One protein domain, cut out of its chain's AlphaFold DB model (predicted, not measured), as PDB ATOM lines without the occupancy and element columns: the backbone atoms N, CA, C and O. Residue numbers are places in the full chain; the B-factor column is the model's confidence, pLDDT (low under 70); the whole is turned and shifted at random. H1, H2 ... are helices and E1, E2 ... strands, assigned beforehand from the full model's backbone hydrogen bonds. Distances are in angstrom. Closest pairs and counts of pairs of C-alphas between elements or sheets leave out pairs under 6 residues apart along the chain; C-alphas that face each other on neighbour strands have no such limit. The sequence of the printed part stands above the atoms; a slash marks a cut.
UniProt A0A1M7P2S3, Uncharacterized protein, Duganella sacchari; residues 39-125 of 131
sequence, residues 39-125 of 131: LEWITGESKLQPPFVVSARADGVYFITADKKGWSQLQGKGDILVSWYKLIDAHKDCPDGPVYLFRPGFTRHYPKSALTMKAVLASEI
ATOM      1  N   LEU A  39      87.170  20.721  30.895       55.59
ATOM      2  CA  LEU A  39      87.368  19.335  31.312       55.59
ATOM      3  C   LEU A  39      86.286  18.828  32.262       55.59
ATOM      4  O   LEU A  39      85.759  17.755  32.007       55.59
ATOM      5  N   GLU A  40      85.884  19.604  33.270       57.56
ATOM      6  CA  GLU A  40      84.692  19.289  34.074       57.56
ATOM      7  C   GLU A  40      83.469  19.071  33.193       57.56
ATOM      8  O   GLU A  40      82.690  18.152  33.425       57.56
ATOM      9  N   TRP A  41      83.343  19.882  32.144       51.16
ATOM     10  CA  TRP A  41      82.232  19.794  31.213       51.16
ATOM     11  C   TRP A  41      82.241  18.506  30.373       51.16
ATOM     12  O   TRP A  41      81.196  17.881  30.223       51.16
ATOM     13  N   ILE A  42      83.393  18.067  29.852       57.47
ATOM     14  CA  ILE A  42      83.452  16.880  28.973       57.47
ATOM     15  C   ILE A  42      83.779  15.564  29.688       57.47
ATOM     16  O   ILE A  42      83.479  14.502  29.147       57.47
ATOM     17  N   THR A  43      84.418  15.596  30.862       55.88
ATOM     18  CA  THR A  43      84.792  14.388  31.625       55.88
ATOM     19  C   THR A  43      83.996  14.212  32.911       55.88
ATOM     20  O   THR A  43      84.022  13.123  33.481       55.88
ATOM     21  N   GLY A  44      83.303  15.252  33.382       55.53
ATOM     22  CA  GLY A  44      82.604  15.241  34.664       55.53
ATOM     23  C   GLY A  44      83.515  15.287  35.892       55.53
ATOM     24  O   GLY A  44      83.041  15.069  37.005       55.53
ATOM     25  N   GLU A  45      84.817  15.550  35.725       53.88
ATOM     26  CA  GLU A  45      85.775  15.607  36.832       53.88
ATOM     27  C   GLU A  45      86.164  17.047  37.195       53.88
ATOM     28  O   GLU A  45      86.819  17.728  36.406       53.88
ATOM     29  N   SER A  46      85.875  17.464  38.432       48.16
ATOM     30  CA  SER A  46      86.369  18.712  39.037       48.16
ATOM     31  C   SER A  46      87.843  18.651  39.386       48.16
ATOM     32  O   SER A  46      88.231  18.419  40.533       48.16
ATOM     33  N   LYS A  47      88.693  18.835  38.375       53.72
ATOM     34  CA  LYS A  47      90.145  18.931  38.537       53.72
ATOM     35  C   LYS A  47      90.690  20.193  37.890       53.72
ATOM     36  O   LYS A  47      90.237  20.627  36.836       53.72
ATOM     37  N   LEU A  48      91.718  20.740  38.539       54.59
ATOM     38  CA  LEU A  48      92.550  21.830  38.039       54.59
ATOM     39  C   LEU A  48      92.985  21.479  36.615       54.59
ATOM     40  O   LEU A  48      93.674  20.479  36.444       54.59
ATOM     41  N   GLN A  49      92.510  22.244  35.630       59.06
ATOM     42  CA  GLN A  49      92.496  21.849  34.222       59.06
ATOM     43  C   GLN A  49      93.898  21.409  33.760       59.06
ATOM     44  O   GLN A  49      94.766  22.273  33.572       59.06
ATOM     45  N   PRO A  50      94.170  20.097  33.589       65.44
ATOM     46  CA  PRO A  50      95.423  19.671  32.997       65.44
ATOM     47  C   PRO A  50      95.539  20.273  31.594       65.44
ATOM     48  O   PRO A  50      94.522  20.495  30.924       65.44
ATOM     49  N   PRO A  51      96.762  20.563  31.124       76.06
ATOM     50  CA  PRO A  51      96.943  21.043  29.769       76.06
ATOM     51  C   PRO A  51      96.338  20.034  28.790       76.06
ATOM     52  O   PRO A  51      96.479  18.817  28.938       76.06
ATOM     53  N   PHE A  52      95.648  20.570  27.794       81.00
ATOM     54  CA  PHE A  52      94.937  19.797  26.793       81.00
ATOM     55  C   PHE A  52      95.148  20.409  25.413       81.00
ATOM     56  O   PHE A  52      95.505  21.582  25.281       81.00
ATOM     57  N   VAL A  53      94.908  19.606  24.384       83.81
ATOM     58  CA  VAL A  53      94.908  20.030  22.984       83.81
ATOM     59  C   VAL A  53      93.807  19.298  22.225       83.81
ATOM     60  O   VAL A  53      93.494  18.144  22.519       83.81
ATOM     61  N   VAL A  54      93.223  19.968  21.234       84.25
ATOM     62  CA  VAL A  54      92.304  19.351  20.269       84.25
ATOM     63  C   VAL A  54      93.036  19.230  18.941       84.25
ATOM     64  O   VAL A  54      93.640  20.196  18.477       84.25
ATOM     65  N   SER A  55      92.998  18.050  18.330       82.56
ATOM     66  CA  SER A  55      93.651  17.786  17.051       82.56
ATOM     67  C   SER A  55      92.678  17.124  16.084       82.56
ATOM     68  O   SER A  55      92.111  16.071  16.377       82.56
ATOM     69  N   ALA A  56      92.492  17.747  14.921       85.12
ATOM     70  CA  ALA A  56      91.812  17.120  13.800       85.12
ATOM     71  C   ALA A  56      92.804  16.233  13.042       85.12
ATOM     72  O   ALA A  56      93.901  16.669  12.682       85.12
ATOM     73  N   ARG A  57      92.414  14.984  12.808       83.81
ATOM     74  CA  ARG A  57      93.179  13.980  12.070       83.81
ATOM     75  C   ARG A  57      92.354  13.441  10.912       83.81
ATOM     76  O   ARG A  57      91.146  13.652  10.845       83.81
ATOM     77  N   ALA A  58      93.016  12.727  10.004       83.06
ATOM     78  CA  ALA A  58      92.370  12.142   8.829       83.06
ATOM     79  C   ALA A  58      91.212  11.192   9.191       83.06
ATOM     80  O   ALA A  58      90.285  11.029   8.408       83.06
ATOM     81  N   ASP A  59      91.260  10.578  10.373       83.50
ATOM     82  CA  ASP A  59      90.309   9.573  10.837       83.50
ATOM     83  C   ASP A  59      89.344  10.081  11.928       83.50
ATOM     84  O   ASP A  59      88.546   9.295  12.449       83.50
ATOM     85  N   GLY A  60      89.409  11.366  12.300       85.75
ATOM     86  CA  GLY A  60      88.488  11.978  13.261       85.75
ATOM     87  C   GLY A  60      89.070  13.147  14.056       85.75
ATOM     88  O   GLY A  60      90.204  13.576  13.855       85.75
ATOM     89  N   VAL A  61      88.270  13.666  14.989       86.19
ATOM     90  CA  VAL A  61      88.677  14.731  15.916       86.19
ATOM     91  C   VAL A  61      89.036  14.120  17.262       86.19
ATOM     92  O   VAL A  61      88.290  13.298  17.795       86.19
ATOM     93  N   TYR A  62      90.167  14.543  17.816       85.00
ATOM     94  CA  TYR A  62      90.696  14.038  19.072       85.00
ATOM     95  C   TYR A  62      90.836  15.147  20.102       85.00
ATOM     96  O   TYR A  62      91.375  16.215  19.812       85.00
ATOM     97  N   PHE A  63      90.395  14.860  21.317       84.44
ATOM     98  CA  PHE A  63      90.700  15.623  22.512       84.44
ATOM     99  C   PHE A  63      91.795  14.889  23.288       84.44
ATOM    100  O   PHE A  63      91.679  13.691  23.534       84.44
ATOM    101  N   ILE A  64      92.885  15.576  23.621       85.12
ATOM    102  CA  ILE A  64      94.083  14.969  24.203       85.12
ATOM    103  C   ILE A  64      94.437  15.729  25.477       85.12
ATOM    104  O   ILE A  64      94.614  16.947  25.443       85.12
ATOM    105  N   THR A  65      94.572  15.019  26.591       83.94
ATOM    106  CA  THR A  65      94.930  15.589  27.896       83.94
ATOM    107  C   THR A  65      96.273  15.060  28.355       83.94
ATOM    108  O   THR A  65      96.632  13.934  28.024       83.94
ATOM    109  N   ALA A  66      97.017  15.852  29.127       83.62
ATOM    110  CA  ALA A  66      98.205  15.378  29.825       83.62
ATOM    111  C   ALA A  66      98.085  15.638  31.327       83.62
ATOM    112  O   ALA A  66      98.008  16.784  31.756       83.62
ATOM    113  N   ASP A  67      98.127  14.571  32.114       81.88
ATOM    114  CA  ASP A  67      98.174  14.602  33.572       81.88
ATOM    115  C   ASP A  67      99.596  14.299  34.047       81.88
ATOM    116  O   ASP A  67     100.259  13.416  33.499       81.88
ATOM    117  N   LYS A  68     100.092  15.015  35.059       78.50
ATOM    118  CA  LYS A  68     101.416  14.746  35.635       78.50
ATOM    119  C   LYS A  68     101.282  14.233  37.056       78.50
ATOM    120  O   LYS A  68     100.959  14.991  37.969       78.50
ATOM    121  N   LYS A  69     101.607  12.957  37.253       73.19
ATOM    122  CA  LYS A  69     101.619  12.310  38.566       73.19
ATOM    123  C   LYS A  69     103.006  12.349  39.195       73.19
ATOM    124  O   LYS A  69     104.032  12.301  38.518       73.19
ATOM    125  N   GLY A  70     103.023  12.456  40.523       60.75
ATOM    126  CA  GLY A  70     104.262  12.449  41.302       60.75
ATOM    127  C   GLY A  70     105.148  13.677  41.076       60.75
ATOM    128  O   GLY A  70     106.357  13.591  41.278       60.75
ATOM    129  N   TRP A  71     104.584  14.815  40.649       49.38
ATOM    130  CA  TRP A  71     105.347  16.058  40.533       49.38
ATOM    131  C   TRP A  71     105.763  16.551  41.919       49.38
ATOM    132  O   TRP A  71     104.998  17.196  42.633       49.38
ATOM    133  N   SER A  72     107.001  16.246  42.291       54.28
ATOM    134  CA  SER A  72     107.688  16.906  43.390       54.28
ATOM    135  C   SER A  72     108.551  18.022  42.816       54.28
ATOM    136  O   SER A  72     109.419  17.777  41.973       54.28
ATOM    137  N   GLN A  73     108.339  19.247  43.301       53.53
ATOM    138  CA  GLN A  73     109.127  20.433  42.939       53.53
ATOM    139  C   GLN A  73     110.642  20.214  43.152       53.53
ATOM    140  O   GLN A  73     111.453  20.849  42.488       53.53
ATOM    141  N   LEU A  74     111.013  19.267  44.025       50.69
ATOM    142  CA  LEU A  74     112.390  18.902  44.364       50.69
ATOM    143  C   LEU A  74     113.086  17.994  43.337       50.69
ATOM    144  O   LEU A  74     114.311  17.970  43.304       50.69
ATOM    145  N   GLN A  75     112.353  17.227  42.519       56.78
ATOM    146  CA  GLN A  75     112.967  16.235  41.617       56.78
ATOM    147  C   GLN A  75     112.973  16.644  40.140       56.78
ATOM    148  O   GLN A  75     113.636  15.990  39.334       56.78
ATOM    149  N   GLY A  76     112.239  17.697  39.755       56.94
ATOM    150  CA  GLY A  76     112.171  18.196  38.371       56.94
ATOM    151  C   GLY A  76     111.650  17.183  37.337       56.94
ATOM    152  O   GLY A  76     111.598  17.478  36.144       56.94
ATOM    153  N   LYS A  77     111.254  15.985  37.776       64.56
ATOM    154  CA  LYS A  77     110.827  14.845  36.963       64.56
ATOM    155  C   LYS A  77     109.569  14.261  37.586       64.56
ATOM    156  O   LYS A  77     109.439  14.208  38.804       64.56
ATOM    157  N   GLY A  78     108.643  13.852  36.735       73.19
ATOM    158  CA  GLY A  78     107.407  13.196  37.142       73.19
ATOM    159  C   GLY A  78     106.836  12.414  35.973       73.19
ATOM    160  O   GLY A  78     107.212  12.658  34.821       73.19
ATOM    161  N   ASP A  79     105.952  11.484  36.279       82.88
ATOM    162  CA  ASP A  79     105.314  10.645  35.276       82.88
ATOM    163  C   ASP A  79     104.220  11.453  34.579       82.88
ATOM    164  O   ASP A  79     103.392  12.081  35.239       82.88
ATOM    165  N   ILE A  80     104.234  11.482  33.246       85.75
ATOM    166  CA  ILE A  80     103.200  12.156  32.453       85.75
ATOM    167  C   ILE A  80     102.316  11.092  31.806       85.75
ATOM    168  O   ILE A  80     102.798  10.199  31.115       85.75
ATOM    169  N   LEU A  81     101.013  11.186  32.024       84.69
ATOM    170  CA  LEU A  81      99.992  10.343  31.416       84.69
ATOM    171  C   LEU A  81      99.250  11.175  30.381       84.69
ATOM    172  O   LEU A  81      98.659  12.195  30.719       84.69
ATOM    173  N   VAL A  82      99.285  10.744  29.126       86.50
ATOM    174  CA  VAL A  82      98.542  11.382  28.042       86.50
ATOM    175  C   VAL A  82      97.333  10.531  27.708       86.50
ATOM    176  O   VAL A  82      97.511   9.382  27.317       86.50
ATOM    177  N   SER A  83      96.127  11.076  27.809       83.62
ATOM    178  CA  SER A  83      94.895  10.368  27.450       83.62
ATOM    179  C   SER A  83      94.281  10.962  26.193       83.62
ATOM    180  O   SER A  83      94.138  12.177  26.073       83.62
ATOM    181  N   TRP A  84      93.911  10.089  25.261       85.38
ATOM    182  CA  TRP A  84      93.274  10.444  24.001       85.38
ATOM    183  C   TRP A  84      91.800  10.079  24.033       85.38
ATOM    184  O   TRP A  84      91.436   8.962  24.404       85.38
ATOM    185  N   TYR A  85      90.964  10.991  23.557       82.62
ATOM    186  CA  TYR A  85      89.530  10.806  23.429       82.62
ATOM    187  C   TYR A  85      89.110  11.142  22.001       82.62
ATOM    188  O   TYR A  85      89.443  12.210  21.490       82.62
ATOM    189  N   LYS A  86      88.392  10.237  21.341       84.56
ATOM    190  CA  LYS A  86      87.921  10.408  19.963       84.56
ATOM    191  C   LYS A  86      86.488  10.916  19.962       84.56
ATOM    192  O   LYS A  86      85.638  10.330  20.627       84.56
ATOM    193  N   LEU A  87      86.216  11.966  19.196       82.88
ATOM    194  CA  LEU A  87      84.854  12.420  18.943       82.88
ATOM    195  C   LEU A  87      84.137  11.385  18.071       82.88
ATOM    196  O   LEU A  87      84.627  11.028  16.997       82.88
ATOM    197  N   ILE A  88      82.987  10.911  18.530       80.75
ATOM    198  CA  ILE A  88      82.136   9.967  17.807       80.75
ATOM    199  C   ILE A  88      80.713  10.502  17.717       80.75
ATOM    200  O   ILE A  88      80.285  11.258  18.588       80.75
ATOM    201  N   ASP A  89      79.990  10.076  16.685       82.44
ATOM    202  CA  ASP A  89      78.536  10.205  16.631       82.44
ATOM    203  C   ASP A  89      77.929   9.168  17.581       82.44
ATOM    204  O   ASP A  89      78.152   7.963  17.427       82.44
ATOM    205  N   ALA A  90      77.225   9.650  18.598       71.69
ATOM    206  CA  ALA A  90      76.653   8.816  19.641       71.69
ATOM    207  C   ALA A  90      75.168   8.534  19.434       71.69
ATOM    208  O   ALA A  90      74.591   7.798  20.226       71.69
ATOM    209  N   HIS A  91      74.551   9.058  18.374       67.62
ATOM    210  CA  HIS A  91      73.106   8.972  18.182       67.62
ATOM    211  C   HIS A  91      72.606   7.522  18.069       67.62
ATOM    212  O   HIS A  91      71.488   7.207  18.466       67.62
ATOM    213  N   LYS A  92      73.455   6.612  17.571       67.75
ATOM    214  CA  LYS A  92      73.144   5.174  17.482       67.75
ATOM    215  C   LYS A  92      73.236   4.445  18.821       67.75
ATOM    216  O   LYS A  92      72.474   3.512  19.048       67.75
ATOM    217  N   ASP A  93      74.180   4.847  19.667       66.12
ATOM    218  CA  ASP A  93      74.469   4.182  20.943       66.12
ATOM    219  C   ASP A  93      73.644   4.793  22.093       66.12
ATOM    220  O   ASP A  93      73.320   4.115  23.066       66.12
ATOM    221  N   CYS A  94      73.274   6.067  21.951       63.50
ATOM    222  CA  CYS A  94      72.510   6.867  22.896       63.50
ATOM    223  C   CYS A  94      71.471   7.700  22.112       63.50
ATOM    224  O   CYS A  94      71.740   8.861  21.799       63.50
ATOM    225  N   PRO A  95      70.291   7.141  21.779       67.00
ATOM    226  CA  PRO A  95      69.262   7.854  21.011       67.00
ATOM    227  C   PRO A  95      68.735   9.096  21.743       67.00
ATOM    228  O   PRO A  95      68.439  10.101  21.101       67.00
ATOM    229  N   ASP A  96      68.718   9.047  23.077       72.31
ATOM    230  CA  ASP A  96      68.379  10.169  23.961       72.31
ATOM    231  C   ASP A  96      69.618  10.983  24.395       72.31
ATOM    232  O   ASP A  96      69.526  11.853  25.260       72.31
ATOM    233  N   GLY A  97      70.798  10.653  23.852       62.03
ATOM    234  CA  GLY A  97      72.084  11.240  24.224       62.03
ATOM    235  C   GLY A  97      72.553  12.380  23.315       62.03
ATOM    236  O   GLY A  97      71.757  12.894  22.525       62.03
ATOM    237  N   PRO A  98      73.827  12.839  23.384       63.19
ATOM    238  CA  PRO A  98      74.226  13.969  22.569       63.19
ATOM    239  C   PRO A  98      74.470  13.446  21.150       63.19
ATOM    240  O   PRO A  98      74.797  12.279  20.940       63.19
ATOM    241  N   VAL A  99      74.387  14.308  20.144       68.38
ATOM    242  CA  VAL A  99      74.742  13.864  18.786       68.38
ATOM    243  C   VAL A  99      76.217  13.440  18.733       68.38
ATOM    244  O   VAL A  99      76.561  12.493  18.035       68.38
ATOM    245  N   TYR A 100      77.082  14.068  19.540       74.06
ATOM    246  CA  TYR A 100      78.505  13.746  19.600       74.06
ATOM    247  C   TYR A 100      79.021  13.577  21.029       74.06
ATOM    248  O   TYR A 100      78.652  14.345  21.916       74.06
ATOM    249  N   LEU A 101      79.936  12.626  21.238       73.69
ATOM    250  CA  LEU A 101      80.658  12.461  22.506       73.69
ATOM    251  C   LEU A 101      82.127  12.101  22.296       73.69
ATOM    252  O   LEU A 101      82.511  11.571  21.255       73.69
ATOM    253  N   PHE A 102      82.949  12.364  23.308       78.00
ATOM    254  CA  PHE A 102      84.351  11.965  23.331       78.00
ATOM    255  C   PHE A 102      84.503  10.594  23.996       78.00
ATOM    256  O   PHE A 102      84.384  10.457  25.211       78.00
ATOM    257  N   ARG A 103      84.787   9.564  23.196       77.62
ATOM    258  CA  ARG A 103      85.038   8.203  23.685       77.62
ATOM    259  C   ARG A 103      86.523   8.045  24.029       77.62
ATOM    260  O   ARG A 103      87.357   8.401  23.193       77.62
ATOM    261  N   PRO A 104      86.888   7.499  25.203       77.88
ATOM    262  CA  PRO A 104      88.284   7.214  25.524       77.88
ATOM    263  C   PRO A 104      88.868   6.235  24.497       77.88
ATOM    264  O   PRO A 104      88.274   5.198  24.207       77.88
ATOM    265  N   GLY A 105      90.007   6.602  23.914       77.19
ATOM    266  CA  GLY A 105      90.712   5.815  22.906       77.19
ATOM    267  C   GLY A 105      91.862   5.033  23.526       77.19
ATOM    268  O   GLY A 105      91.780   3.821  23.698       77.19
ATOM    269  N   PHE A 106      92.945   5.729  23.862       80.38
ATOM    270  CA  PHE A 106      94.117   5.122  24.483       80.38
ATOM    271  C   PHE A 106      94.823   6.113  25.404       80.38
ATOM    272  O   PHE A 106      94.689   7.330  25.267       80.38
ATOM    273  N   THR A 107      95.616   5.574  26.324       83.56
ATOM    274  CA  THR A 107      96.461   6.359  27.221       83.56
ATOM    275  C   THR A 107      97.914   5.973  26.995       83.56
ATOM    276  O   THR A 107      98.251   4.791  26.932       83.56
ATOM    277  N   ARG A 108      98.788   6.969  26.872       84.88
ATOM    278  CA  ARG A 108     100.231   6.796  26.741       84.88
ATOM    279  C   ARG A 108     100.929   7.275  28.003       84.88
ATOM    280  O   ARG A 108     100.638   8.348  28.524       84.88
ATOM    281  N   HIS A 109     101.872   6.474  28.479       86.88
ATOM    282  CA  HIS A 109     102.612   6.753  29.698       86.88
ATOM    283  C   HIS A 109     104.046   7.190  29.383       86.88
ATOM    284  O   HIS A 109     104.766   6.514  28.649       86.88
ATOM    285  N   TYR A 110     104.455   8.312  29.967       85.19
ATOM    286  CA  TYR A 110     105.778   8.917  29.867       85.19
ATOM    287  C   TYR A 110     106.449   8.919  31.247       85.19
ATOM    288  O   TYR A 110     106.354   9.915  31.977       85.19
ATOM    289  N   PRO A 111     107.117   7.817  31.633       82.94
ATOM    290  CA  PRO A 111     107.716   7.693  32.953       82.94
ATOM    291  C   PRO A 111     108.929   8.616  33.112       82.94
ATOM    292  O   PRO A 111     109.728   8.779  32.187       82.94
ATOM    293  N   LYS A 112     109.097   9.195  34.307       76.50
ATOM    294  CA  LYS A 112     110.239  10.045  34.703       76.50
ATOM    295  C   LYS A 112     110.547  11.162  33.703       76.50
ATOM    296  O   LYS A 112     111.708  11.540  33.513       76.50
ATOM    297  N   SER A 113     109.512  11.698  33.061       76.06
ATOM    298  CA  SER A 113     109.682  12.677  32.001       76.06
ATOM    299  C   SER A 113     110.247  13.985  32.558       76.06
ATOM    300  O   SER A 113     109.669  14.619  33.449       76.06
ATOM    301  N   ALA A 114     111.393  14.390  32.006       77.56
ATOM    302  CA  ALA A 114     111.963  15.722  32.203       77.56
ATOM    303  C   ALA A 114     111.237  16.784  31.357       77.56
ATOM    304  O   ALA A 114     111.457  17.979  31.541       77.56
ATOM    305  N   LEU A 115     110.371  16.359  30.430       78.69
ATOM    306  CA  LEU A 115     109.603  17.262  29.586       78.69
ATOM    307  C   LEU A 115     108.450  17.898  30.371       78.69
ATOM    308  O   LEU A 115     107.921  17.357  31.352       78.69
ATOM    309  N   THR A 116     108.037  19.074  29.911       83.44
ATOM    310  CA  THR A 116     106.805  19.707  30.377       83.44
ATOM    311  C   THR A 116     105.605  19.024  29.723       83.44
ATOM    312  O   THR A 116     105.698  18.536  28.598       83.44
ATOM    313  N   MET A 117     104.452  19.014  30.397       82.50
ATOM    314  CA  MET A 117     103.219  18.452  29.825       82.50
ATOM    315  C   MET A 117     102.870  19.089  28.469       82.50
ATOM    316  O   MET A 117     102.478  18.390  27.542       82.50
ATOM    317  N   LYS A 118     103.106  20.400  28.313       82.81
ATOM    318  CA  LYS A 118     102.913  21.119  27.044       82.81
ATOM    319  C   LYS A 118     103.838  20.607  25.935       82.81
ATOM    320  O   LYS A 118     103.388  20.451  24.805       82.81
ATOM    321  N   ALA A 119     105.106  20.331  26.250       85.25
ATOM    322  CA  ALA A 119     106.044  19.760  25.287       85.25
ATOM    323  C   ALA A 119     105.630  18.341  24.873       85.25
ATOM    324  O   ALA A 119     105.676  18.018  23.692       85.25
ATOM    325  N   VAL A 120     105.157  17.523  25.819       87.12
ATOM    326  CA  VAL A 120     104.632  16.183  25.513       87.12
ATOM    327  C   VAL A 120     103.407  16.267  24.598       87.12
ATOM    328  O   VAL A 120     103.363  15.572  23.589       87.12
ATOM    329  N   LEU A 121     102.450  17.154  24.882       85.69
ATOM    330  CA  LEU A 121     101.268  17.340  24.031       85.69
ATOM    331  C   LEU A 121     101.628  17.831  22.623       85.69
ATOM    332  O   LEU A 121     101.053  17.362  21.645       85.69
ATOM    333  N   ALA A 122     102.601  18.737  22.502       85.94
ATOM    334  CA  ALA A 122     103.094  19.181  21.199       85.94
ATOM    335  C   ALA A 122     103.705  18.020  20.390       85.94
ATOM    336  O   ALA A 122     103.450  17.901  19.187       85.94
ATOM    337  N   SER A 123     104.452  17.129  21.049       86.25
ATOM    338  CA  SER A 123     104.963  15.904  20.425       86.25
ATOM    339  C   SER A 123     103.833  14.959  20.006       86.25
ATOM    340  O   SER A 123     103.864  14.408  18.914       86.25
ATOM    341  N   GLU A 124     102.797  14.798  20.827       85.44
ATOM    342  CA  GLU A 124     101.651  13.922  20.535       85.44
ATOM    343  C   GLU A 124     100.841  14.377  19.310       85.44
ATOM    344  O   GLU A 124     100.396  13.545  18.519       85.44
ATOM    345  N   ILE A 125     100.702  15.689  19.098       81.88
ATOM    346  CA  ILE A 125     100.032  16.227  17.903       81.88
ATOM    347  C   ILE A 125     100.858  15.953  16.638       81.88
ATOM    348  O   ILE A 125     100.296  15.645  15.586       81.88
TER     349      ILE A 125
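AT A GLANCE: This is residues 39 to 125 of the 131 residues of an uncharacterized protein of Duganella sacchari (UniProt A0A1M7P2S3). A single, twisted sheet of four strands, three of them long (E2, E3 and E4) and E1 shorter at one edge, forms a wall that curls round helix H2, while the short helix H1 only grazes it. Residues 92 to 97, within the link between E3 and E4, stand free and stick out at one end of the long axis, and the link of residues 70 to 77 between E2 and E3 lies toward the other. The printed part has 87 residues, with two named helices and four named strands in the order H1, E1, E2, E3, E4, H2; the sheet runs E1, E2, E3, E4, antiparallel throughout, and the class is mixed, helices and strands. It is only just loose, close to compact, with a radius of gyration of the C-alphas of 14.8 A, and its outline is flat, spanning 50 by 30 by 15 A.

IN THESE COORDINATES: Begin with the sheet: find C-alpha 52 at (94.937, 19.797, 26.793), where E1, residues 52 to 57, starts its 15.9 A. E2, residues 60 to 69, runs 28.5 A, and E3, residues 78 to 89, runs 35.5 A. E4, residues 100 to 113, is the longest strand by residues and covers 33.6 A, ending at C-alpha 113 at (109.682, 12.677, 32.001). H2, residues 117 to 125, runs 12.5 A to C-alpha 125 at (100.032, 16.227, 17.903). H1, residues 39 to 43, is 5.6 A long.

HOW THE PARTS SIT: Look first at the meander E1, E2, E3, E4, each strand the antiparallel neighbour of the one before, with E1 and E4 as edge strands. E1 and E2 form a hairpin at 152 degrees between directions, with N 55 and O 62 at 2.9 A, within hydrogen-bond range. E2 and E3, a hairpin at 157 degrees, have N 65 and O 83 at 2.9 A. E3 and E4, a hairpin at 164 degrees, have N 82 and O 108 at 2.8 A. E1 and E4 are apart. H2 is on the sheet, which curls round it; the closest C-alphas of E2 and H2 are those of Ala 66 and Met 117, 5.9 A apart. H1 only grazes the sheet, and the closest C-alphas of H1 and E4 are those of Ile 42 and Phe 102, 7.5 A apart. H1 and H2 are apart. In H1 and H2 every O i to N i+4 pair is within hydrogen-bond range.

THE WHOLE: The C-alphas farthest apart are those of Leu 74 and Pro 95, at 50.3 A. The printed part has no cut, and no link is long. The mean pLDDT of the printed part is 74.3; look for values under 70 at residues 39 to 50, 70 to 77, 91 to 95 and 97 to 99.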